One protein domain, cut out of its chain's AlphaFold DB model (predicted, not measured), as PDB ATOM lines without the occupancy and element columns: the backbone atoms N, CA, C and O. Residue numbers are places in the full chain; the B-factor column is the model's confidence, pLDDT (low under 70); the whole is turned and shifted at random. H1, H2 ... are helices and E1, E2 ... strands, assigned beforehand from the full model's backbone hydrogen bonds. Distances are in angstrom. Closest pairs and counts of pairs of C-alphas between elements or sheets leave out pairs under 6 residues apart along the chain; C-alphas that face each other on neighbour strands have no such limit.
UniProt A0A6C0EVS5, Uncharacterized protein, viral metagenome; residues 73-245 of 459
ATOM      1  N   TYR A  73      -1.833  50.376  -8.104       86.62
ATOM      2  CA  TYR A  73      -2.911  49.506  -8.514       86.62
ATOM      3  C   TYR A  73      -2.353  48.450  -9.455       86.62
ATOM      4  O   TYR A  73      -1.448  48.707 -10.256       86.62
ATOM      5  N   TYR A  74      -2.886  47.244  -9.327       88.12
ATOM      6  CA  TYR A  74      -2.582  46.168 -10.240       88.12
ATOM      7  C   TYR A  74      -3.835  45.856 -11.051       88.12
ATOM      8  O   TYR A  74      -4.861  45.484 -10.487       88.12
ATOM      9  N   ASP A  75      -3.748  45.998 -12.376       79.38
ATOM     10  CA  ASP A  75      -4.908  45.960 -13.284       79.38
ATOM     11  C   ASP A  75      -5.616  44.599 -13.373       79.38
ATOM     12  O   ASP A  75      -6.629  44.424 -14.048       79.38
ATOM     13  N   ILE A  76      -5.124  43.626 -12.613       73.88
ATOM     14  CA  ILE A  76      -5.800  42.370 -12.342       73.88
ATOM     15  C   ILE A  76      -7.105  42.525 -11.551       73.88
ATOM     16  O   ILE A  76      -7.957  41.643 -11.607       73.88
ATOM     17  N   GLU A  77      -7.268  43.617 -10.802       66.50
ATOM     18  CA  GLU A  77      -8.461  43.868  -9.982       66.50
ATOM     19  C   GLU A  77      -9.650  44.425 -10.795       66.50
ATOM     20  O   GLU A  77     -10.693  44.756 -10.231       66.50
ATOM     21  N   SER A  78      -9.509  44.513 -12.120       65.50
ATOM     22  CA  SER A  78     -10.545  44.971 -13.050       65.50
ATOM     23  C   SER A  78     -11.541  43.858 -13.433       65.50
ATOM     24  O   SER A  78     -11.368  42.688 -13.090       65.50
ATOM     25  N   ASP A  79     -12.566  44.203 -14.228       74.25
ATOM     26  CA  ASP A  79     -13.587  43.291 -14.793       74.25
ATOM     27  C   ASP A  79     -13.022  42.149 -15.683       74.25
ATOM     28  O   ASP A  79     -13.777  41.396 -16.304       74.25
ATOM     29  N   LEU A  80     -11.695  42.023 -15.799       83.12
ATOM     30  CA  LEU A  80     -11.016  40.989 -16.579       83.12
ATOM     31  C   LEU A  80     -11.110  39.603 -15.936       83.12
ATOM     32  O   LEU A  80     -11.134  38.598 -16.653       83.12
ATOM     33  N   LEU A  81     -11.143  39.538 -14.602       90.56
ATOM     34  CA  LEU A  81     -11.216  38.275 -13.882       90.56
ATOM     35  C   LEU A  81     -12.660  37.868 -13.609       90.56
ATOM     36  O   LEU A  81     -13.494  38.646 -13.151       90.56
ATOM     37  N   LYS A  82     -12.943  36.589 -13.843       92.31
ATOM     38  CA  LYS A  82     -14.191  35.966 -13.415       92.31
ATOM     39  C   LYS A  82     -14.082  35.603 -11.936       92.31
ATOM     40  O   LYS A  82     -13.030  35.161 -11.474       92.31
ATOM     41  N   SER A  83     -15.181  35.756 -11.206       90.38
ATOM     42  CA  SER A  83     -15.313  35.293  -9.824       90.38
ATOM     43  C   SER A  83     -15.870  33.873  -9.769       90.38
ATOM     44  O   SER A  83     -16.619  33.485 -10.663       90.38
ATOM     45  N   ASP A  84     -15.595  33.162  -8.673       93.12
ATOM     46  CA  ASP A  84     -16.207  31.867  -8.333       93.12
ATOM     47  C   ASP A  84     -16.027  30.792  -9.420       93.12
ATOM     48  O   ASP A  84     -16.898  30.521 -10.255       93.12
ATOM     49  N   ILE A  85     -14.838  30.187  -9.419       95.44
ATOM     50  CA  ILE A  85     -14.471  29.161 -10.392       95.44
ATOM     51  C   ILE A  85     -15.355  27.914 -10.308       95.44
ATOM     52  O   ILE A  85     -15.645  27.317 -11.343       95.44
ATOM     53  N   GLU A  86     -15.814  27.532  -9.116       93.81
ATOM     54  CA  GLU A  86     -16.593  26.309  -8.917       93.81
ATOM     55  C   GLU A  86     -17.971  26.446  -9.560       93.81
ATOM     56  O   GLU A  86     -18.346  25.638 -10.413       93.81
ATOM     57  N   ASN A  87     -18.668  27.547  -9.268       95.38
ATOM     58  CA  ASN A  87     -19.940  27.853  -9.910       95.38
ATOM     59  C   ASN A  87     -19.794  27.993 -11.435       95.38
ATOM     60  O   ASN A  87     -20.665  27.558 -12.192       95.38
ATOM     61  N   TYR A  88     -18.687  28.573 -11.913       95.81
ATOM     62  CA  TYR A  88     -18.413  28.650 -13.346       95.81
ATOM     63  C   TYR A  88     -18.250  27.258 -13.968       95.81
ATOM     64  O   TYR A  88     -18.882  26.962 -14.985       95.81
ATOM     65  N   MET A  89     -17.437  26.387 -13.370       94.75
ATOM     66  CA  MET A  89     -17.225  25.037 -13.889       94.75
ATOM     67  C   MET A  89     -18.521  24.227 -13.932       94.75
ATOM     68  O   MET A  89     -18.806  23.603 -14.958       94.75
ATOM     69  N   ASP A  90     -19.339  24.314 -12.883       93.62
ATOM     70  CA  ASP A  90     -20.641  23.653 -12.816       93.62
ATOM     71  C   ASP A  90     -21.621  24.197 -13.861       93.62
ATOM     72  O   ASP A  90     -22.268  23.428 -14.576       93.62
ATOM     73  N   THR A  91     -21.702  25.524 -13.999       95.94
ATOM     74  CA  THR A  91     -22.610  26.194 -14.944       95.94
ATOM     75  C   THR A  91     -22.320  25.801 -16.391       95.94
ATOM     76  O   THR A  91     -23.247  25.591 -17.177       95.94
ATOM     77  N   TYR A  92     -21.040  25.695 -16.753       95.69
ATOM     78  CA  TYR A  92     -20.613  25.353 -18.110       95.69
ATOM     79  C   TYR A  92     -20.346  23.851 -18.310       95.69
ATOM     80  O   TYR A  92     -20.027  23.438 -19.424       95.69
ATOM     81  N   GLY A  93     -20.537  23.025 -17.274       94.94
ATOM     82  CA  GLY A  93     -20.469  21.566 -17.361       94.94
ATOM     83  C   GLY A  93     -19.066  21.013 -17.618       94.94
ATOM     84  O   GLY A  93     -18.920  20.048 -18.370       94.94
ATOM     85  N   TYR A  94     -18.033  21.619 -17.029       95.12
ATOM     86  CA  TYR A  94     -16.664  21.112 -17.125       95.12
ATOM     87  C   TYR A  94     -16.504  19.830 -16.298       95.12
ATOM     88  O   TYR A  94     -16.698  19.822 -15.087       95.12
ATOM     89  N   GLU A  95     -16.131  18.730 -16.953       95.88
ATOM     90  CA  GLU A  95     -15.884  17.443 -16.281       95.88
ATOM     91  C   GLU A  95     -14.415  17.287 -15.849       95.88
ATOM     92  O   GLU A  95     -14.109  16.607 -14.868       95.88
ATOM     93  N   THR A  96     -13.502  17.917 -16.590       96.50
ATOM     94  CA  THR A  96     -12.062  17.944 -16.321       96.50
ATOM     95  C   THR A  96     -11.465  19.283 -16.740       96.50
ATOM     96  O   THR A  96     -12.016  19.992 -17.585       96.50
ATOM     97  N   GLY A  97     -10.313  19.621 -16.168       95.94
ATOM     98  CA  GLY A  97      -9.577  20.831 -16.517       95.94
ATOM     99  C   GLY A  97      -8.163  20.827 -15.956       95.94
ATOM    100  O   GLY A  97      -7.806  19.982 -15.138       95.94
ATOM    101  N   THR A  98      -7.360  21.783 -16.393       97.12
ATOM    102  CA  THR A  98      -6.027  22.044 -15.860       97.12
ATOM    103  C   THR A  98      -6.065  23.378 -15.133       97.12
ATOM    104  O   THR A  98      -6.406  24.404 -15.720       97.12
ATOM    105  N   ILE A  99      -5.747  23.350 -13.843       97.88
ATOM    106  CA  ILE A  99      -5.718  24.517 -12.968       97.88
ATOM    107  C   ILE A  99      -4.272  24.969 -12.829       97.88
ATOM    108  O   ILE A  99      -3.442  24.214 -12.331       97.88
ATOM    109  N   ASN A 100      -3.987  26.196 -13.243       97.88
ATOM    110  CA  ASN A 100      -2.709  26.870 -13.070       97.88
ATOM    111  C   ASN A 100      -2.866  27.956 -12.005       97.88
ATOM    112  O   ASN A 100      -3.771  28.785 -12.098       97.88
ATOM    113  N   LEU A 101      -1.992  27.963 -11.002       98.00
ATOM    114  CA  LEU A 101      -1.998  28.985  -9.963       98.00
ATOM    115  C   LEU A 101      -1.038  30.111 -10.357       98.00
ATOM    116  O   LEU A 101       0.180  29.949 -10.372       98.00
ATOM    117  N   CYS A 102      -1.598  31.279 -10.635       97.50
ATOM    118  CA  CYS A 102      -0.887  32.530 -10.853       97.50
ATOM    119  C   CYS A 102      -0.734  33.251  -9.508       97.50
ATOM    120  O   CYS A 102      -1.453  34.200  -9.186       97.50
ATOM    121  N   ILE A 103       0.187  32.740  -8.697       96.56
ATOM    122  CA  ILE A 103       0.490  33.256  -7.362       96.56
ATOM    123  C   ILE A 103       1.471  34.418  -7.515       96.56
ATOM    124  O   ILE A 103       2.528  34.245  -8.123       96.56
ATOM    125  N   TYR A 104       1.144  35.586  -6.973       96.25
ATOM    126  CA  TYR A 104       2.004  36.761  -7.068       96.25
ATOM    127  C   TYR A 104       2.125  37.502  -5.740       96.25
ATOM    128  O   TYR A 104       1.284  37.376  -4.852       96.25
ATOM    129  N   GLN A 105       3.175  38.309  -5.623       94.38
ATOM    130  CA  GLN A 105       3.311  39.324  -4.587       94.38
ATOM    131  C   GLN A 105       3.712  40.658  -5.210       94.38
ATOM    132  O   GLN A 105       4.425  40.699  -6.216       94.38
ATOM    133  N   ILE A 106       3.286  41.749  -4.584       95.00
ATOM    134  CA  ILE A 106       3.763  43.094  -4.877       95.00
ATOM    135  C   ILE A 106       4.787  43.457  -3.810       95.00
ATOM    136  O   ILE A 106       4.458  43.664  -2.643       95.00
ATOM    137  N   ASN A 107       6.048  43.499  -4.220       93.75
ATOM    138  CA  ASN A 107       7.156  43.836  -3.347       93.75
ATOM    139  C   ASN A 107       7.280  45.358  -3.248       93.75
ATOM    140  O   ASN A 107       7.428  46.041  -4.261       93.75
ATOM    141  N   VAL A 108       7.228  45.880  -2.023       92.88
ATOM    142  CA  VAL A 108       7.281  47.322  -1.720       92.88
ATOM    143  C   VAL A 108       8.585  47.744  -1.036       92.88
ATOM    144  O   VAL A 108       8.706  48.882  -0.590       92.88
ATOM    145  N   SER A 109       9.563  46.841  -0.931       88.56
ATOM    146  CA  SER A 109      10.855  47.119  -0.283       88.56
ATOM    147  C   SER A 109      11.859  47.844  -1.193       88.56
ATOM    148  O   SER A 109      12.858  48.376  -0.706       88.56
ATOM    149  N   GLY A 110      11.605  47.872  -2.506       87.69
ATOM    150  CA  GLY A 110      12.450  48.541  -3.499       87.69
ATOM    151  C   GLY A 110      12.176  50.038  -3.675       87.69
ATOM    152  O   GLY A 110      11.405  50.646  -2.938       87.69
ATOM    153  N   LYS A 111      12.808  50.642  -4.697       92.38
ATOM    154  CA  LYS A 111      12.610  52.060  -5.070       92.38
ATOM    155  C   LYS A 111      11.143  52.396  -5.332       92.38
ATOM    156  O   LYS A 111      10.671  53.470  -4.967       92.38
ATOM    157  N   VAL A 112      10.477  51.493  -6.042       94.75
ATOM    158  CA  VAL A 112       9.066  51.538  -6.410       94.75
ATOM    159  C   VAL A 112       8.487  50.126  -6.270       94.75
ATOM    160  O   VAL A 112       9.256  49.162  -6.344       94.75
ATOM    161  N   PRO A 113       7.167  49.981  -6.060       95.25
ATOM    162  CA  PRO A 113       6.517  48.676  -6.019       95.25
ATOM    163  C   PRO A 113       6.727  47.889  -7.314       95.25
ATOM    164  O   PRO A 113       6.709  48.470  -8.399       95.25
ATOM    165  N   PHE A 114       6.885  46.569  -7.220       96.06
ATOM    166  CA  PHE A 114       7.028  45.700  -8.391       96.06
ATOM    167  C   PHE A 114       6.416  44.316  -8.169       96.06
ATOM    168  O   PHE A 114       6.365  43.817  -7.044       96.06
ATOM    169  N   ILE A 115       5.950  43.691  -9.253       95.94
ATOM    170  CA  ILE A 115       5.307  42.370  -9.219       95.94
ATOM    171  C   ILE A 115       6.367  41.275  -9.281       95.94
ATOM    172  O   ILE A 115       7.311  41.342 -10.072       95.94
ATOM    173  N   GLN A 116       6.159  40.231  -8.486       97.06
ATOM    174  CA  GLN A 116       6.881  38.973  -8.581       97.06
ATOM    175  C   GLN A 116       5.884  37.820  -8.630       97.06
ATOM    176  O   GLN A 116       4.932  37.799  -7.851       97.06
ATOM    177  N   TYR A 117       6.122  36.851  -9.507       97.44
ATOM    178  CA  TYR A 117       5.308  35.642  -9.611       97.44
ATOM    179  C   TYR A 117       6.018  34.451  -8.993       97.44
ATOM    180  O   TYR A 117       7.222  34.299  -9.157       97.44
ATOM    181  N   ILE A 118       5.285  33.579  -8.311       96.50
ATOM    182  CA  ILE A 118       5.830  32.296  -7.873       96.50
ATOM    183  C   ILE A 118       5.644  31.292  -9.004       96.50
ATOM    184  O   ILE A 118       4.520  30.980  -9.403       96.50
ATOM    185  N   LEU A 119       6.760  30.766  -9.498       97.06
ATOM    186  CA  LEU A 119       6.792  29.670 -10.455       97.06
ATOM    187  C   LEU A 119       7.445  28.433  -9.830       97.06
ATOM    188  O   LEU A 119       8.362  28.532  -9.012       97.06
ATOM    189  N   GLN A 120       6.972  27.266 -10.249       95.31
ATOM    190  CA  GLN A 120       7.447  25.963  -9.827       95.31
ATOM    191  C   GLN A 120       8.426  25.369 -10.847       95.31
ATOM    192  O   GLN A 120       8.097  25.211 -12.024       95.31
ATOM    193  N   LYS A 121       9.618  24.992 -10.388       93.94
ATOM    194  CA  LYS A 121      10.602  24.220 -11.143       93.94
ATOM    195  C   LYS A 121      10.265  22.737 -11.077       93.94
ATOM    196  O   LYS A 121      10.082  22.172 -10.002       93.94
ATOM    197  N   TYR A 122      10.241  22.084 -12.231       88.56
ATOM    198  CA  TYR A 122      10.199  20.633 -12.300       88.56
ATOM    199  C   TYR A 122      11.517  20.020 -11.840       88.56
ATOM    200  O   TYR A 122      12.609  20.536 -12.097       88.56
ATOM    201  N   ASN A 123      11.412  18.852 -11.213       82.50
ATOM    202  CA  ASN A 123      12.572  18.076 -10.811       82.50
ATOM    203  C   ASN A 123      13.495  17.819 -12.019       82.50
ATOM    204  O   ASN A 123      13.031  17.491 -13.111       82.50
ATOM    205  N   SER A 124      14.810  17.908 -11.815       76.75
ATOM    206  CA  SER A 124      15.824  17.590 -12.835       76.75
ATOM    207  C   SER A 124      15.697  16.178 -13.432       76.75
ATOM    208  O   SER A 124      16.195  15.921 -14.524       76.75
ATOM    209  N   GLN A 125      15.039  15.258 -12.720       77.56
ATOM    210  CA  GLN A 125      14.751  13.891 -13.157       77.56
ATOM    211  C   GLN A 125      13.409  13.751 -13.891       77.56
ATOM    212  O   GLN A 125      13.042  12.637 -14.279       77.56
ATOM    213  N   ASP A 126      12.652  14.838 -14.067       81.50
ATOM    214  CA  ASP A 126      11.426  14.801 -14.853       81.50
ATOM    215  C   ASP A 126      11.741  14.363 -16.289       81.50
ATOM    216  O   ASP A 126      12.677  14.836 -16.936       81.50
ATOM    217  N   LYS A 127      10.959  13.406 -16.793       77.88
ATOM    218  CA  LYS A 127      11.220  12.780 -18.095       77.88
ATOM    219  C   LYS A 127      10.923  13.706 -19.271       77.88
ATOM    220  O   LYS A 127      11.403  13.437 -20.370       77.88
ATOM    221  N   LYS A 128      10.070  14.710 -19.073       74.25
ATOM    222  CA  LYS A 128       9.552  15.583 -20.128       74.25
ATOM    223  C   LYS A 128      10.090  17.008 -20.003       74.25
ATOM    224  O   LYS A 128      10.427  17.595 -21.026       74.25
ATOM    225  N   HIS A 129      10.206  17.527 -18.783       79.88
ATOM    226  CA  HIS A 129      10.496  18.936 -18.510       79.88
ATOM    227  C   HIS A 129      11.578  19.125 -17.425       79.88
ATOM    228  O   HIS A 129      11.337  19.821 -16.442       79.88
ATOM    229  N   PRO A 130      12.776  18.519 -17.545       84.31
ATOM    230  CA  PRO A 130      13.800  18.629 -16.507       84.31
ATOM    231  C   PRO A 130      14.279  20.077 -16.350       84.31
ATOM    232  O   PRO A 130      14.686  20.701 -17.331       84.31
ATOM    233  N   ASP A 131      14.264  20.589 -15.114       88.06
ATOM    234  CA  ASP A 131      14.701  21.953 -14.774       88.06
ATOM    235  C   ASP A 131      13.951  23.068 -15.555       88.06
ATOM    236  O   ASP A 131      14.477  24.167 -15.754       88.06
ATOM    237  N   VAL A 132      12.716  22.795 -16.000       94.75
ATOM    238  CA  VAL A 132      11.802  23.797 -16.577       94.75
ATOM    239  C   VAL A 132      10.937  24.393 -15.473       94.75
ATOM    240  O   VAL A 132      10.489  23.681 -14.576       94.75
ATOM    241  N   ILE A 133      10.694  25.697 -15.546       96.25
ATOM    242  CA  ILE A 133       9.923  26.457 -14.564       96.25
ATOM    243  C   ILE A 133       8.587  26.880 -15.164       96.25
ATOM    244  O   ILE A 133       8.560  27.471 -16.238       96.25
ATOM    245  N   LYS A 134       7.481  26.619 -14.466       96.56
ATOM    246  CA  LYS A 134       6.138  27.013 -14.909       96.56
ATOM    247  C   LYS A 134       5.214  27.377 -13.748       96.56
ATOM    248  O   LYS A 134       5.627  27.304 -12.598       96.56
ATOM    249  N   PHE A 135       3.960  27.738 -14.011       97.19
ATOM    250  CA  PHE A 135       2.983  27.878 -12.926       97.19
ATOM    251  C   PHE A 135       2.811  26.559 -12.152       97.19
ATOM    252  O   PHE A 135       2.801  25.494 -12.776       97.19
ATOM    253  N   PRO A 136       2.630  26.598 -10.819       96.25
ATOM    254  CA  PRO A 136       2.094  25.453 -10.094       96.25
ATOM    255  C   PRO A 136       0.783  24.998 -10.745       96.25
ATOM    256  O   PRO A 136      -0.110  25.813 -10.992       96.25
ATOM    257  N   THR A 137       0.671  23.704 -11.049       95.38
ATOM    258  CA  THR A 137      -0.452  23.166 -11.831       95.38
ATOM    259  C   THR A 137      -0.990  21.879 -11.226       95.38
ATOM    260  O   THR A 137      -0.216  20.999 -10.847       95.38
ATOM    261  N   PHE A 138      -2.310  21.703 -11.255       95.44
ATOM    262  CA  PHE A 138      -2.956  20.416 -10.996       95.44
ATOM    263  C   PHE A 138      -4.125  20.158 -11.953       95.44
ATOM    264  O   PHE A 138      -4.620  21.062 -12.623       95.44
ATOM    265  N   ASN A 139      -4.554  18.898 -12.048       96.56
ATOM    266  CA  ASN A 139      -5.690  18.518 -12.885       96.56
ATOM    267  C   ASN A 139      -6.965  18.468 -12.047       96.56
ATOM    268  O   ASN A 139      -7.038  17.730 -11.066       96.56
ATOM    269  N   TYR A 140      -7.969  19.212 -12.487       94.62
ATOM    270  CA  TYR A 140      -9.322  19.157 -11.971       94.62
ATOM    271  C   TYR A 140     -10.084  17.964 -12.555       94.62
ATOM    272  O   TYR A 140      -9.992  17.656 -13.750       94.62
ATOM    273  N   VAL A 141     -10.887  17.340 -11.698       94.12
ATOM    274  CA  VAL A 141     -11.913  16.361 -12.056       94.12
ATOM    275  C   VAL A 141     -13.181  16.742 -11.303       94.12
ATOM    276  O   VAL A 141     -13.107  17.128 -10.137       94.12
ATOM    277  N   LYS A 142     -14.334  16.623 -11.959       94.81
ATOM    278  CA  LYS A 142     -15.628  16.978 -11.377       94.81
ATOM    279  C   LYS A 142     -15.844  16.399  -9.979       94.81
ATOM    280  O   LYS A 142     -15.606  15.216  -9.744       94.81
ATOM    281  N   GLY A 143     -16.346  17.247  -9.085       91.81
ATOM    282  CA  GLY A 143     -16.564  16.933  -7.671       91.81
ATOM    283  C   GLY A 143     -15.363  17.237  -6.772       91.81
ATOM    284  O   GLY A 143     -15.497  17.158  -5.557       91.81
ATOM    285  N   MET A 144     -14.209  17.601  -7.337       93.56
ATOM    286  CA  MET A 144     -13.084  18.123  -6.565       93.56
ATOM    287  C   MET A 144     -13.381  19.544  -6.077       93.56
ATOM    288  O   MET A 144     -13.769  20.393  -6.877       93.56
ATOM    289  N   ASP A 145     -13.135  19.798  -4.792       95.25
ATOM    290  CA  ASP A 145     -13.093  21.147  -4.223       95.25
ATOM    291  C   ASP A 145     -11.792  21.831  -4.667       95.25
ATOM    292  O   ASP A 145     -10.685  21.462  -4.254       95.25
ATOM    293  N   ILE A 146     -11.930  22.792  -5.581       95.69
ATOM    294  CA  ILE A 146     -10.794  23.449  -6.232       95.69
ATOM    295  C   ILE A 146     -10.098  24.363  -5.233       95.69
ATOM    296  O   ILE A 146      -8.866  24.419  -5.198       95.69
ATOM    297  N   MET A 147     -10.879  25.080  -4.427       95.31
ATOM    298  CA  MET A 147     -10.355  26.096  -3.524       95.31
ATOM    299  C   MET A 147      -9.610  25.465  -2.352       95.31
ATOM    300  O   MET A 147      -8.519  25.929  -2.027       95.31
ATOM    301  N   SER A 148     -10.105  24.360  -1.794       93.50
ATOM    302  CA  SER A 148      -9.396  23.584  -0.767       93.50
ATOM    303  C   SER A 148      -8.067  23.015  -1.280       93.50
ATOM    304  O   SER A 148      -7.065  22.992  -0.555       93.50
ATOM    305  N   TYR A 149      -8.011  22.594  -2.548       94.75
ATOM    306  CA  TYR A 149      -6.762  22.122  -3.148       94.75
ATOM    307  C   TYR A 149      -5.779  23.271  -3.406       94.75
ATOM    308  O   TYR A 149      -4.594  23.156  -3.088       94.75
ATOM    309  N   CYS A 150      -6.267  24.413  -3.908       95.19
ATOM    310  CA  CYS A 150      -5.457  25.625  -4.047       95.19
ATOM    311  C   CYS A 150      -4.893  26.073  -2.696       95.19
ATOM    312  O   CYS A 150      -3.707  26.386  -2.614       95.19
ATOM    313  N   GLN A 151      -5.718  26.040  -1.646       92.00
ATOM    314  CA  GLN A 151      -5.323  26.392  -0.287       92.00
ATOM    315  C   GLN A 151      -4.158  25.511   0.182       92.00
ATOM    316  O   GLN A 151      -3.144  26.011   0.655       92.00
ATOM    317  N   SER A 152      -4.252  24.199  -0.045       91.19
ATOM    318  CA  SER A 152      -3.182  23.257   0.302       91.19
ATOM    319  C   SER A 152      -1.871  23.574  -0.434       91.19
ATOM    320  O   SER A 152      -0.807  23.581   0.180       91.19
ATOM    321  N   ILE A 153      -1.928  23.885  -1.735       91.88
ATOM    322  CA  ILE A 153      -0.735  24.255  -2.519       91.88
ATOM    323  C   ILE A 153      -0.127  25.567  -2.013       91.88
ATOM    324  O   ILE A 153       1.094  25.671  -1.896       91.88
ATOM    325  N   LEU A 154      -0.955  26.569  -1.719       91.75
ATOM    326  CA  LEU A 154      -0.512  27.869  -1.221       91.75
ATOM    327  C   LEU A 154       0.114  27.740   0.168       91.75
ATOM    328  O   LEU A 154       1.225  28.221   0.381       91.75
ATOM    329  N   ASP A 155      -0.533  27.021   1.082       87.75
ATOM    330  CA  ASP A 155      -0.011  26.766   2.424       87.75
ATOM    331  C   ASP A 155       1.350  26.061   2.343       87.75
ATOM    332  O   ASP A 155       2.308  26.486   2.989       87.75
ATOM    333  N   MET A 156       1.483  25.062   1.466       84.25
ATOM    334  CA  MET A 156       2.761  24.398   1.205       84.25
ATOM    335  C   MET A 156       3.818  25.333   0.613       84.25
ATOM    336  O   MET A 156       4.973  25.305   1.037       84.25
ATOM    337  N   THR A 157       3.427  26.173  -0.344       86.62
ATOM    338  CA  THR A 157       4.313  27.149  -0.992       86.62
ATOM    339  C   THR A 157       4.911  28.094   0.038       86.62
ATOM    340  O   THR A 157       6.118  28.326   0.042       86.62
ATOM    341  N   PHE A 158       4.085  28.616   0.943       83.62
ATOM    342  CA  PHE A 158       4.546  29.581   1.929       83.62
ATOM    343  C   PHE A 158       5.232  28.948   3.129       83.62
ATOM    344  O   PHE A 158       6.100  29.610   3.689       83.62
ATOM    345  N   ILE A 159       4.969  27.679   3.472       81.31
ATOM    346  CA  ILE A 159       5.782  26.955   4.464       81.31
ATOM    347  C   ILE A 159       7.272  27.063   4.106       81.31
ATOM    348  O   ILE A 159       8.068  27.432   4.970       81.31
ATOM    349  N   CYS A 160       7.625  26.886   2.827       72.25
ATOM    350  CA  CYS A 160       9.001  26.992   2.330       72.25
ATOM    351  C   CYS A 160       9.637  28.388   2.481       72.25
ATOM    352  O   CYS A 160      10.859  28.497   2.459       72.25
ATOM    353  N   TYR A 161       8.836  29.443   2.641       75.69
ATOM    354  CA  TYR A 161       9.307  30.820   2.835       75.69
ATOM    355  C   TYR A 161       9.175  31.303   4.293       75.69
ATOM    356  O   TYR A 161       9.583  32.418   4.614       75.69
ATOM    357  N   SER A 162       8.586  30.496   5.182       64.00
ATOM    358  CA  SER A 162       7.970  30.977   6.429       64.00
ATOM    359  C   SER A 162       8.766  30.792   7.720       64.00
ATOM    360  O   SER A 162       8.177  30.981   8.783       64.00
ATOM    361  N   GLU A 163      10.072  30.497   7.687       59.38
ATOM    362  CA  GLU A 163      10.862  30.294   8.924       59.38
ATOM    363  C   GLU A 163      10.712  31.440   9.950       59.38
ATOM    364  O   GLU A 163      10.872  31.220  11.146       59.38
ATOM    365  N   ASN A 164      10.311  32.642   9.509       53.16
ATOM    366  CA  ASN A 164      10.062  33.808  10.361       53.16
ATOM    367  C   ASN A 164       8.648  34.414  10.240       53.16
ATOM    368  O   ASN A 164       8.444  35.574  10.613       53.16
ATOM    369  N   MET A 165       7.652  33.682   9.724       61.94
ATOM    370  CA  MET A 165       6.295  34.228   9.634       61.94
ATOM    371  C   MET A 165       5.655  34.402  11.007       61.94
ATOM    372  O   MET A 165       5.557  33.472  11.810       61.94
ATOM    373  N   LYS A 166       5.107  35.594  11.236       63.88
ATOM    374  CA  LYS A 166       4.198  35.833  12.352       63.88
ATOM    375  C   LYS A 166       2.899  35.061  12.117       63.88
ATOM    376  O   LYS A 166       2.365  35.083  11.010       63.88
ATOM    377  N   GLU A 167       2.359  34.427  13.159       69.19
ATOM    378  CA  GLU A 167       1.107  33.656  13.060       69.19
ATOM    379  C   GLU A 167      -0.068  34.465  12.495       69.19
ATOM    380  O   GLU A 167      -0.924  33.898  11.827       69.19
ATOM    381  N   GLU A 168      -0.071  35.784  12.709       69.81
ATOM    382  CA  GLU A 168      -1.092  36.710  12.203       69.81
ATOM    383  C   GLU A 168      -1.191  36.771  10.667       69.81
ATOM    384  O   GLU A 168      -2.222  37.190  10.152       69.81
ATOM    385  N   ASN A 169      -0.167  36.302   9.943       66.94
ATOM    386  CA  ASN A 169      -0.123  36.311   8.479       66.94
ATOM    387  C   ASN A 169      -0.309  34.915   7.847       66.94
ATOM    388  O   ASN A 169      -0.212  34.777   6.627       66.94
ATOM    389  N   LYS A 170      -0.562  33.858   8.636       64.00
ATOM    390  CA  LYS A 170      -0.826  32.518   8.081       64.00
ATOM    391  C   LYS A 170      -2.152  32.512   7.313       64.00
ATOM    392  O   LYS A 170      -3.181  32.898   7.856       64.00
ATOM    393  N   GLY A 171      -2.120  32.047   6.062       67.31
ATOM    394  CA  GLY A 171      -3.286  32.018   5.172       67.31
ATOM    395  C   GLY A 171      -3.668  33.390   4.605       67.31
ATOM    396  O   GLY A 171      -4.786  33.566   4.132       67.31
ATOM    397  N   ALA A 172      -2.769  34.377   4.666       75.81
ATOM    398  CA  ALA A 172      -3.023  35.744   4.221       75.81
ATOM    399  C   ALA A 172      -2.846  35.910   2.700       75.81
ATOM    400  O   ALA A 172      -2.105  36.780   2.242       75.81
ATOM    401  N   TYR A 173      -3.503  35.065   1.908       89.00
ATOM    402  CA  TYR A 173      -3.608  35.250   0.462       89.00
ATOM    403  C   TYR A 173      -5.037  35.559   0.051       89.00
ATOM    404  O   TYR A 173      -6.008  35.084   0.638       89.00
ATOM    405  N   VAL A 174      -5.159  36.378  -0.988       92.44
ATOM    406  CA  VAL A 174      -6.440  36.857  -1.491       92.44
ATOM    407  C   VAL A 174      -6.654  36.298  -2.886       92.44
ATOM    408  O   VAL A 174      -5.924  36.630  -3.819       92.44
ATOM    409  N   TYR A 175      -7.678  35.461  -3.034       94.62
ATOM    410  CA  TYR A 175      -8.143  35.027  -4.345       94.62
ATOM    411  C   TYR A 175      -8.736  36.220  -5.103       94.62
ATOM    412  O   TYR A 175      -9.694  36.840  -4.639       94.62
ATOM    413  N   LYS A 176      -8.157  36.550  -6.259       95.00
ATOM    414  CA  LYS A 176      -8.581  37.690  -7.090       95.00
ATOM    415  C   LYS A 176      -9.543  37.292  -8.207       95.00
ATOM    416  O   LYS A 176     -10.190  38.157  -8.783       95.00
ATOM    417  N   GLY A 177      -9.656  35.998  -8.499       95.69
ATOM    418  CA  GLY A 177     -10.480  35.475  -9.584       95.69
ATOM    419  C   GLY A 177      -9.676  34.611 -10.547       95.69
ATOM    420  O   GLY A 177      -8.576  34.150 -10.231       95.69
ATOM    421  N   PHE A 178     -10.238  34.358 -11.724       96.56
ATOM    422  CA  PHE A 178      -9.603  33.515 -12.730       96.56
ATOM    423  C   PHE A 178      -9.869  33.978 -14.164       96.56
ATOM    424  O   PHE A 178     -10.889  34.602 -14.467       96.56
ATOM    425  N   THR A 179      -8.964  33.597 -15.062       95.44
ATOM    426  CA  THR A 179      -9.215  33.541 -16.506       95.44
ATOM    427  C   THR A 179      -9.285  32.089 -16.951       95.44
ATOM    428  O   THR A 179      -8.811  31.185 -16.261       95.44
ATOM    429  N   ASN A 180      -9.893  31.839 -18.106       94.56
ATOM    430  CA  ASN A 180      -9.885  30.507 -18.684       94.56
ATOM    431  C   ASN A 180      -9.763  30.564 -20.204       94.56
ATOM    432  O   ASN A 180     -10.356  31.422 -20.859       94.56
ATOM    433  N   ASN A 181      -9.053  29.588 -20.752       92.75
ATOM    434  CA  ASN A 181      -8.991  29.311 -22.174       92.75
ATOM    435  C   ASN A 181      -9.294  27.824 -22.382       92.75
ATOM    436  O   ASN A 181      -8.495  26.956 -22.045       92.75
ATOM    437  N   ASN A 182     -10.478  27.514 -22.914       91.50
ATOM    438  CA  ASN A 182     -10.983  26.142 -23.016       91.50
ATOM    439  C   ASN A 182     -11.010  25.434 -21.646       91.50
ATOM    440  O   ASN A 182     -11.778  25.856 -20.779       91.50
ATOM    441  N   ASN A 183     -10.200  24.382 -21.479       94.56
ATOM    442  CA  ASN A 183     -10.078  23.571 -20.263       94.56
ATOM    443  C   ASN A 183      -8.886  23.987 -19.384       94.56
ATOM    444  O   ASN A 183      -8.588  23.296 -18.413       94.56
ATOM    445  N   GLU A 184      -8.197  25.076 -19.714       96.25
ATOM    446  CA  GLU A 184      -7.106  25.624 -18.911       96.25
ATOM    447  C   GLU A 184      -7.595  26.848 -18.147       96.25
ATOM    448  O   GLU A 184      -8.159  27.777 -18.731       96.25
ATOM    449  N   PHE A 185      -7.376  26.842 -16.840       97.38
ATOM    450  CA  PHE A 185      -7.821  27.880 -15.922       97.38
ATOM    451  C   PHE A 185      -6.600  28.489 -15.240       97.38
ATOM    452  O   PHE A 185      -5.759  27.756 -14.722       97.38
ATOM    453  N   GLN A 186      -6.494  29.814 -15.240       97.50
ATOM    454  CA  GLN A 186      -5.449  30.561 -14.540       97.50
ATOM    455  C   GLN A 186      -6.084  31.278 -13.352       97.50
ATOM    456  O   GLN A 186      -6.896  32.183 -13.539       97.50
ATOM    457  N   LEU A 187      -5.763  30.838 -12.138       97.62
ATOM    458  CA  LEU A 187      -6.339  31.344 -10.891       97.62
ATOM    459  C   LEU A 187      -5.337  32.264 -10.221       97.62
ATOM    460  O   LEU A 187      -4.195  31.874  -9.995       97.62
ATOM    461  N   PHE A 188      -5.774  33.460  -9.857       97.06
ATOM    462  CA  PHE A 188      -4.883  34.486  -9.350       97.06
ATOM    463  C   PHE A 188      -4.991  34.656  -7.845       97.06
ATOM    464  O   PHE A 188      -6.084  34.842  -7.300       97.06
ATOM    465  N   PHE A 189      -3.832  34.637  -7.192       96.31
ATOM    466  CA  PHE A 189      -3.705  34.771  -5.747       96.31
ATOM    467  C   PHE A 189      -2.699  35.864  -5.410       96.31
ATOM    468  O   PHE A 189      -1.519  35.759  -5.743       96.31
ATOM    469  N   ASP A 190      -3.180  36.898  -4.729       94.88
ATOM    470  CA  ASP A 190      -2.355  37.964  -4.173       94.88
ATOM    471  C   ASP A 190      -1.834  37.545  -2.805       94.88
ATOM    472  O   ASP A 190      -2.606  37.321  -1.873       94.88
ATOM    473  N   CYS A 191      -0.518  37.450  -2.700       93.06
ATOM    474  CA  CYS A 191       0.188  37.044  -1.497       93.06
ATOM    475  C   CYS A 191       1.108  38.158  -0.987       93.06
ATOM    476  O   CYS A 191       2.059  37.893  -0.255       93.06
ATOM    477  N   SER A 192       0.839  39.415  -1.351       91.25
ATOM    478  CA  SER A 192       1.673  40.565  -0.973       91.25
ATOM    479  C   SER A 192       1.814  40.735   0.545       91.25
ATOM    480  O   SER A 192       2.820  41.257   1.017       91.25
ATOM    481  N   LEU A 193       0.849  40.236   1.329       87.69
ATOM    482  CA  LEU A 193       0.895  40.249   2.796       87.69
ATOM    483  C   LEU A 193       2.000  39.360   3.386       87.69
ATOM    484  O   LEU A 193       2.404  39.581   4.529       87.69
ATOM    485  N   TYR A 194       2.506  38.382   2.629       84.12
ATOM    486  CA  TYR A 194       3.624  37.551   3.071       84.12
ATOM    487  C   TYR A 194       4.940  38.332   3.103       84.12
ATOM    488  O   TYR A 194       5.784  38.014   3.936       84.12
ATOM    489  N   ASN A 195       5.088  39.346   2.237       84.06
ATOM    490  CA  ASN A 195       6.298  40.152   2.067       84.06
ATOM    491  C   ASN A 195       7.570  39.286   2.102       84.06
ATOM    492  O   ASN A 195       8.368  39.374   3.036       84.06
ATOM    493  N   ILE A 196       7.719  38.396   1.116       85.50
ATOM    494  CA  ILE A 196       8.885  37.516   1.060       85.50
ATOM    495  C   ILE A 196      10.123  38.364   0.761       85.50
ATOM    496  O   ILE A 196      10.264  38.910  -0.338       85.50
ATOM    497  N   ASP A 197      11.013  38.429   1.749       83.38
ATOM    498  CA  ASP A 197      12.297  39.114   1.672       83.38
ATOM    499  C   ASP A 197      13.368  38.252   0.967       83.38
ATOM    500  O   ASP A 197      13.114  37.190   0.378       83.38
ATOM    501  N   VAL A 198      14.611  38.734   1.017       85.50
ATOM    502  CA  VAL A 198      15.782  38.062   0.454       85.50
ATOM    503  C   VAL A 198      15.961  36.685   1.081       85.50
ATOM    504  O   VAL A 198      16.101  36.559   2.295       85.50
ATOM    505  N   HIS A 199      16.029  35.656   0.244       86.56
ATOM    506  CA  HIS A 199      16.190  34.277   0.693       86.56
ATOM    507  C   HIS A 199      17.295  33.558  -0.082       86.56
ATOM    508  O   HIS A 199      17.658  33.906  -1.213       86.56
ATOM    509  N   LYS A 200      17.872  32.547   0.565       89.38
ATOM    510  CA  LYS A 200      18.883  31.683  -0.036       89.38
ATOM    511  C   LYS A 200      18.176  30.577  -0.815       89.38
ATOM    512  O   LYS A 200      17.303  29.914  -0.267       89.38
ATOM    513  N   LEU A 201      18.552  30.395  -2.077       89.31
ATOM    514  CA  LEU A 201      18.008  29.351  -2.940       89.31
ATOM    515  C   LEU A 201      19.124  28.481  -3.508       89.31
ATOM    516  O   LEU A 201      20.140  28.972  -4.010       89.31
ATOM    517  N   TYR A 202      18.854  27.188  -3.491       88.75
ATOM    518  CA  TYR A 202      19.634  26.106  -4.057       88.75
ATOM    519  C   TYR A 202      18.961  25.569  -5.315       88.75
ATOM    520  O   TYR A 202      17.780  25.816  -5.582       88.75
ATOM    521  N   ARG A 203      19.707  24.797  -6.098       88.88
ATOM    522  CA  ARG A 203      19.193  24.168  -7.316       88.88
ATOM    523  C   ARG A 203      18.014  23.235  -7.045       88.88
ATOM    524  O   ARG A 203      17.142  23.094  -7.903       88.88
ATOM    525  N   GLU A 204      17.992  22.577  -5.894       87.19
ATOM    526  CA  GLU A 204      16.946  21.641  -5.479       87.19
ATOM    527  C   GLU A 204      15.674  22.336  -4.995       87.19
ATOM    528  O   GLU A 204      14.664  21.662  -4.795       87.19
ATOM    529  N   ASN A 205      15.691  23.659  -4.796       88.62
ATOM    530  CA  ASN A 205      14.458  24.378  -4.529       88.62
ATOM    531  C   ASN A 205      13.589  24.382  -5.783       88.62
ATOM    532  O   ASN A 205      14.063  24.650  -6.891       88.62
ATOM    533  N   ASP A 206      12.306  24.109  -5.575       90.06
ATOM    534  CA  ASP A 206      11.330  23.979  -6.648       90.06
ATOM    535  C   ASP A 206      10.453  25.225  -6.788       90.06
ATOM    536  O   ASP A 206       9.619  25.261  -7.675       90.06
ATOM    537  N   LEU A 207      10.622  26.253  -5.954       92.62
ATOM    538  CA  LEU A 207       9.804  27.466  -5.978       92.62
ATOM    539  C   LEU A 207      10.682  28.699  -6.143       92.62
ATOM    540  O   LEU A 207      11.664  28.883  -5.423       92.62
ATOM    541  N   TYR A 208      10.313  29.544  -7.102       94.62
ATOM    542  CA  TYR A 208      11.052  30.750  -7.438       94.62
ATOM    543  C   TYR A 208      10.112  31.937  -7.572       94.62
ATOM    544  O   TYR A 208       9.171  31.900  -8.358       94.62
ATOM    545  N   LEU A 209      10.439  33.019  -6.868       95.62
ATOM    546  CA  LEU A 209       9.887  34.341  -7.143       95.62
ATOM    547  C   LEU A 209      10.573  34.929  -8.374       95.62
ATOM    548  O   LEU A 209      11.762  35.248  -8.327       95.62
ATOM    549  N   THR A 210       9.846  35.071  -9.470       97.44
ATOM    550  CA  THR A 210      10.346  35.533 -10.764       97.44
ATOM    551  C   THR A 210       9.883  36.952 -11.061       97.44
ATOM    552  O   THR A 210       8.757  37.345 -10.750       97.44
ATOM    553  N   LEU A 211      10.779  37.747 -11.642       98.12
ATOM    554  CA  LEU A 211      10.454  39.061 -12.181       98.12
ATOM    555  C   LEU A 211       9.786  38.924 -13.546       98.12
ATOM    556  O   LEU A 211      10.045  37.988 -14.300       98.12
ATOM    557  N   MET A 212       8.996  39.926 -13.914       97.75
ATOM    558  CA  MET A 212       8.390  39.968 -15.242       97.75
ATOM    559  C   MET A 212       9.437  40.056 -16.366       97.75
ATOM    560  O   MET A 212       9.260  39.464 -17.428       97.75
ATOM    561  N   ASP A 213      10.567  40.716 -16.105       98.25
ATOM    562  CA  ASP A 213      11.725  40.742 -17.003       98.25
ATOM    563  C   ASP A 213      12.321  39.337 -17.228       98.25
ATOM    564  O   ASP A 213      12.654  38.971 -18.356       98.25
ATOM    565  N   GLU A 214      12.359  38.494 -16.190       98.50
ATOM    566  CA  GLU A 214      12.794  37.096 -16.320       98.50
ATOM    567  C   GLU A 214      11.825  36.275 -17.170       98.50
ATOM    568  O   GLU A 214      12.260  35.490 -18.010       98.50
ATOM    569  N   ILE A 215      10.518  36.468 -16.972       98.38
ATOM    570  CA  ILE A 215       9.468  35.734 -17.687       98.38
ATOM    571  C   ILE A 215       9.434  36.132 -19.164       98.38
ATOM    572  O   ILE A 215       9.526  35.272 -20.036       98.38
ATOM    573  N   VAL A 216       9.306  37.427 -19.455       97.50
ATOM    574  CA  VAL A 216       9.014  37.914 -20.809       97.50
ATOM    575  C   VAL A 216      10.283  38.114 -21.634       97.50
ATOM    576  O   VAL A 216      10.340  37.675 -22.783       97.50
ATOM    577  N   ASN A 217      11.309  38.755 -21.062       96.94
ATOM    578  CA  ASN A 217      12.498  39.158 -21.816       96.94
ATOM    579  C   ASN A 217      13.575  38.070 -21.810       96.94
ATOM    580  O   ASN A 217      14.109  37.724 -22.864       96.94
ATOM    581  N   HIS A 218      13.890  37.513 -20.637       97.19
ATOM    582  CA  HIS A 218      14.919  36.477 -20.518       97.19
ATOM    583  C   HIS A 218      14.395  35.058 -20.770       97.19
ATOM    584  O   HIS A 218      15.192  34.177 -21.103       97.19
ATOM    585  N   GLN A 219      13.092  34.818 -20.583       97.88
ATOM    586  CA  GLN A 219      12.444  33.496 -20.640       97.88
ATOM    587  C   GLN A 219      13.166  32.438 -19.789       97.88
ATOM    588  O   GLN A 219      13.206  31.243 -20.100       97.88
ATOM    589  N   SER A 220      13.815  32.898 -18.723       97.12
ATOM    590  CA  SER A 220      14.644  32.093 -17.841       97.12
ATOM    591  C   SER A 220      14.927  32.840 -16.546       97.12
ATOM    592  O   SER A 220      14.990  34.067 -16.516       97.12
ATOM    593  N   ILE A 221      15.133  32.077 -15.478       96.19
ATOM    594  CA  ILE A 221      15.646  32.563 -14.196       96.19
ATOM    595  C   ILE A 221      16.934  31.813 -13.897       96.19
ATOM    596  O   ILE A 221      16.974  30.579 -13.919       96.19
ATOM    597  N   CYS A 222      18.002  32.565 -13.628       94.75
ATOM    598  CA  CYS A 222      19.357  32.027 -13.557       94.75
ATOM    599  C   CYS A 222      19.689  31.251 -14.847       94.75
ATOM    600  O   CYS A 222      19.914  31.851 -15.894       94.75
ATOM    601  N   ASN A 223      19.697  29.921 -14.786       92.69
ATOM    602  CA  ASN A 223      19.947  29.032 -15.917       92.69
ATOM    603  C   ASN A 223      18.805  28.035 -16.189       92.69
ATOM    604  O   ASN A 223      18.993  27.078 -16.945       92.69
ATOM    605  N   PHE A 224      17.644  28.248 -15.574       95.31
ATOM    606  CA  PHE A 224      16.453  27.423 -15.742       95.31
ATOM    607  C   PHE A 224      15.508  28.081 -16.747       95.31
ATOM    608  O   PHE A 224      15.214  29.272 -16.634       95.31
ATOM    609  N   LYS A 225      15.044  27.316 -17.741       96.62
ATOM    610  CA  LYS A 225      14.137  27.826 -18.779       96.62
ATOM    611  C   LYS A 225      12.731  27.982 -18.193       96.62
ATOM    612  O   LYS A 225      12.250  27.068 -17.526       96.62
ATOM    613  N   ILE A 226      12.076  29.103 -18.479       98.06
ATOM    614  CA  ILE A 226      10.651  29.287 -18.191       98.06
ATOM    615  C   ILE A 226       9.843  28.677 -19.339       98.06
ATOM    616  O   ILE A 226      10.198  28.824 -20.510       98.06
ATOM    617  N   ASP A 227       8.804  27.929 -18.990       97.31
ATOM    618  CA  ASP A 227       7.936  27.253 -19.945       97.31
ATOM    619  C   ASP A 227       7.257  28.257 -20.890       97.31
ATOM    620  O   ASP A 227       6.830  29.335 -20.471       97.31
ATOM    621  N   GLU A 228       7.177  27.901 -22.174       96.62
ATOM    622  CA  GLU A 228       6.650  28.778 -23.226       96.62
ATOM    623  C   GLU A 228       5.180  29.133 -22.982       96.62
ATOM    624  O   GLU A 228       4.792  30.261 -23.262       96.62
ATOM    625  N   GLU A 229       4.391  28.252 -22.355       95.75
ATOM    626  CA  GLU A 229       2.994  28.540 -22.009       95.75
ATOM    627  C   GLU A 229       2.874  29.709 -21.020       95.75
ATOM    628  O   GLU A 229       1.944  30.513 -21.105       95.75
ATOM    629  N   VAL A 230       3.836  29.851 -20.099       97.56
ATOM    630  CA  VAL A 230       3.876  30.980 -19.157       97.56
ATOM    631  C   VAL A 230       4.251  32.267 -19.885       97.56
ATOM    632  O   VAL A 230       3.622  33.301 -19.670       97.56
ATOM    633  N   VAL A 231       5.251  32.212 -20.766       98.00
ATOM    634  CA  VAL A 231       5.681  33.372 -21.558       98.00
ATOM    635  C   VAL A 231       4.541  33.855 -22.455       98.00
ATOM    636  O   VAL A 231       4.182  35.035 -22.432       98.00
ATOM    637  N   ASP A 232       3.929  32.934 -23.194       97.12
ATOM    638  CA  ASP A 232       2.818  33.208 -24.098       97.12
ATOM    639  C   ASP A 232       1.607  33.756 -23.342       97.12
ATOM    640  O   ASP A 232       0.922  34.649 -23.848       97.12
ATOM    641  N   PHE A 233       1.353  33.284 -22.118       96.31
ATOM    642  CA  PHE A 233       0.292  33.827 -21.280       96.31
ATOM    643  C   PHE A 233       0.460  35.338 -21.065       96.31
ATOM    644  O   PHE A 233      -0.458  36.098 -21.381       96.31
ATOM    645  N   PHE A 234       1.625  35.789 -20.593       96.44
ATOM    646  CA  PHE A 234       1.868  37.212 -20.323       96.44
ATOM    647  C   PHE A 234       1.987  38.054 -21.594       96.44
ATOM    648  O   PHE A 234       1.510  39.188 -21.624       96.44
ATOM    649  N   MET A 235       2.546  37.495 -22.670       95.94
ATOM    650  CA  MET A 235       2.617  38.172 -23.969       95.94
ATOM    651  C   MET A 235       1.231  38.433 -24.571       95.94
ATOM    652  O   MET A 235       1.018  39.466 -25.206       95.94
ATOM    653  N   ASN A 236       0.281  37.522 -24.352       95.12
ATOM    654  CA  ASN A 236      -1.097  37.670 -24.820       95.12
ATOM    655  C   ASN A 236      -1.984  38.483 -23.863       95.12
ATOM    656  O   ASN A 236      -3.068  38.914 -24.259       95.12
ATOM    657  N   HIS A 237      -1.534  38.725 -22.630       92.69
ATOM    658  CA  HIS A 237      -2.286  39.444 -21.603       92.69
ATOM    659  C   HIS A 237      -1.418  40.516 -20.919       92.69
ATOM    660  O   HIS A 237      -1.094  40.400 -19.733       92.69
ATOM    661  N   PRO A 238      -1.059  41.598 -21.638       90.50
ATOM    662  CA  PRO A 238      -0.144  42.626 -21.136       90.50
ATOM    663  C   PRO A 238      -0.641  43.347 -19.872       90.50
ATOM    664  O   PRO A 238       0.167  43.913 -19.142       90.50
ATOM    665  N   ASN A 239      -1.939  43.293 -19.561       89.44
ATOM    666  CA  ASN A 239      -2.497  43.882 -18.339       89.44
ATOM    667  C   ASN A 239      -1.961  43.209 -17.061       89.44
ATOM    668  O   ASN A 239      -1.943  43.828 -16.003       89.44
ATOM    669  N   PHE A 240      -1.464  41.970 -17.150       91.62
ATOM    670  CA  PHE A 240      -0.855  41.276 -16.011       91.62
ATOM    671  C   PHE A 240       0.640  41.590 -15.826       91.62
ATOM    672  O   PHE A 240       1.245  41.113 -14.869       91.62
ATOM    673  N   VAL A 241       1.246  42.384 -16.715       94.00
ATOM    674  CA  VAL A 241       2.697  42.656 -16.742       94.00
ATOM    675  C   VAL A 241       3.078  43.875 -15.896       94.00
ATOM    676  O   VAL A 241       4.182  43.917 -15.352       94.00
ATOM    677  N   TYR A 242       2.183  44.858 -15.770       93.06
ATOM    678  CA  TYR A 242       2.510  46.179 -15.231       93.06
ATOM    679  C   TYR A 242       1.703  46.529 -13.980       93.06
ATOM    680  O   TYR A 242       0.536  46.164 -13.847       93.06
ATOM    681  N   LEU A 243       2.327  47.308 -13.098       94.12
ATOM    682  CA  LEU A 243       1.627  48.086 -12.079       94.12
ATOM    683  C   LEU A 243       1.387  49.496 -12.603       94.12
ATOM    684  O   LEU A 243       2.177  50.011 -13.398       94.12
ATOM    685  N   VAL A 244       0.333  50.135 -12.112       92.94
ATOM    686  CA  VAL A 244       0.072  51.557 -12.339       92.94
ATOM    687  C   VAL A 244       0.041  52.301 -11.011       92.94
ATOM    688  O   VAL A 244      -0.246  51.716  -9.967       92.94
ATOM    689  N   ASP A 245       0.386  53.579 -11.027       91.62
ATOM    690  CA  ASP A 245       0.259  54.455  -9.868       91.62
ATOM    691  C   ASP A 245      -1.149  55.070  -9.762       91.62
ATOM    692  O   ASP A 245      -2.055  54.772 -10.543       91.62
TER     693      ASP A 245
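Overview. This is residues 73 to 245 of the 459 residues of an uncharacterized protein of viral metagenome (UniProt A0A6C0EVS5). A strongly twisted, branched sheet of eight strands makes the core, with E1 through its middle, the long helix H2 slantwise over one face and H4 on the opposite face. H3 sits beside the strands next to H4, H1 only grazes the sheet, and E9 lies beside residues 73 to 74. There are 173 printed residues, with four named helices and nine named strands in the order H1 E1 E2 E3 E4 H2 E5 E6 E7 H3 E8 H4 E9; the class is mixed, helices and strands. The whole is compact, with a radius of gyration of the C-alphas of 15.9 A, and spans 44 by 41 by 34 A.

Arrangement. Look first at H1, residues 85 to 92, which grazes the sheet with residues 85 to 89. On one side of E1, residues 96 to 107, find its antiparallel neighbours E2, residues 114 to 121 (N 105 to O 116, 2.9 A), and E4, residues 137 to 141 (N 99 to O 138, 2.8 A); on the other side is E6, residues 184 to 190, parallel (N 102 to O 187, 2.7 A). E2 has E3, residues 132 to 134, on the same side as E1 (N 120 to O 134, 2.7 A) and E7, residues 207 to 211, on the other side (N 210 to O 117, 2.8 A), both antiparallel. E1, E2 and E3 form a meander, each strand the antiparallel neighbour of the one before; with E4, the antiparallel neighbour of E1, they form a Greek key. E3 is parallel to E8, residues 224 to 226 (N 133 to O 225, 2.9 A), and E5, residues 174 to 181, makes a hairpin with E6 (N 176 to O 188, 2.9 A). H2, residues 146 to 159, has a height over the sheet of 8.9 A and runs slantwise, at 40 degrees to E1 on the local plane; the closest C-alphas of the two are Leu 101 and Cys 150, 7.6 A apart. H4, residues 228 to 236, is on the opposite face at a height over the sheet of 9.9 A. It touches H3, residues 212 to 218, which stands at the sheet's level; their closest C-alphas, Val 216 and Val 231, are 5.7 A apart. E9, residues 243 to 245, pairs with no named strand. Every O i to N i+4 pair is within hydrogen-bond range in H1, H2 and H4; in H3, 2 of 3 are.

Along the chain. Find C-alpha 85 at (-14.471, 29.161, -10.392), where H1 begins. E1 runs 34.8 A from C-alpha 96 to C-alpha 107 at (7.156, 43.836, -3.347). E5 is 22.2 A long, E2 21.9 A, H2 20.0 A and E6 19.8 A. E9 ends at C-alpha 245, (0.259, 54.455, -9.868).

Size, cuts and confidence. The C-alphas of Gly 93 and Lys 111, the two farthest apart, are 46.6 A apart. The printed part has no cut. The links H2 to E5 and E6 to E7 are long. Look for pLDDT under 70 at residues 77 to 78 and 162 to 171.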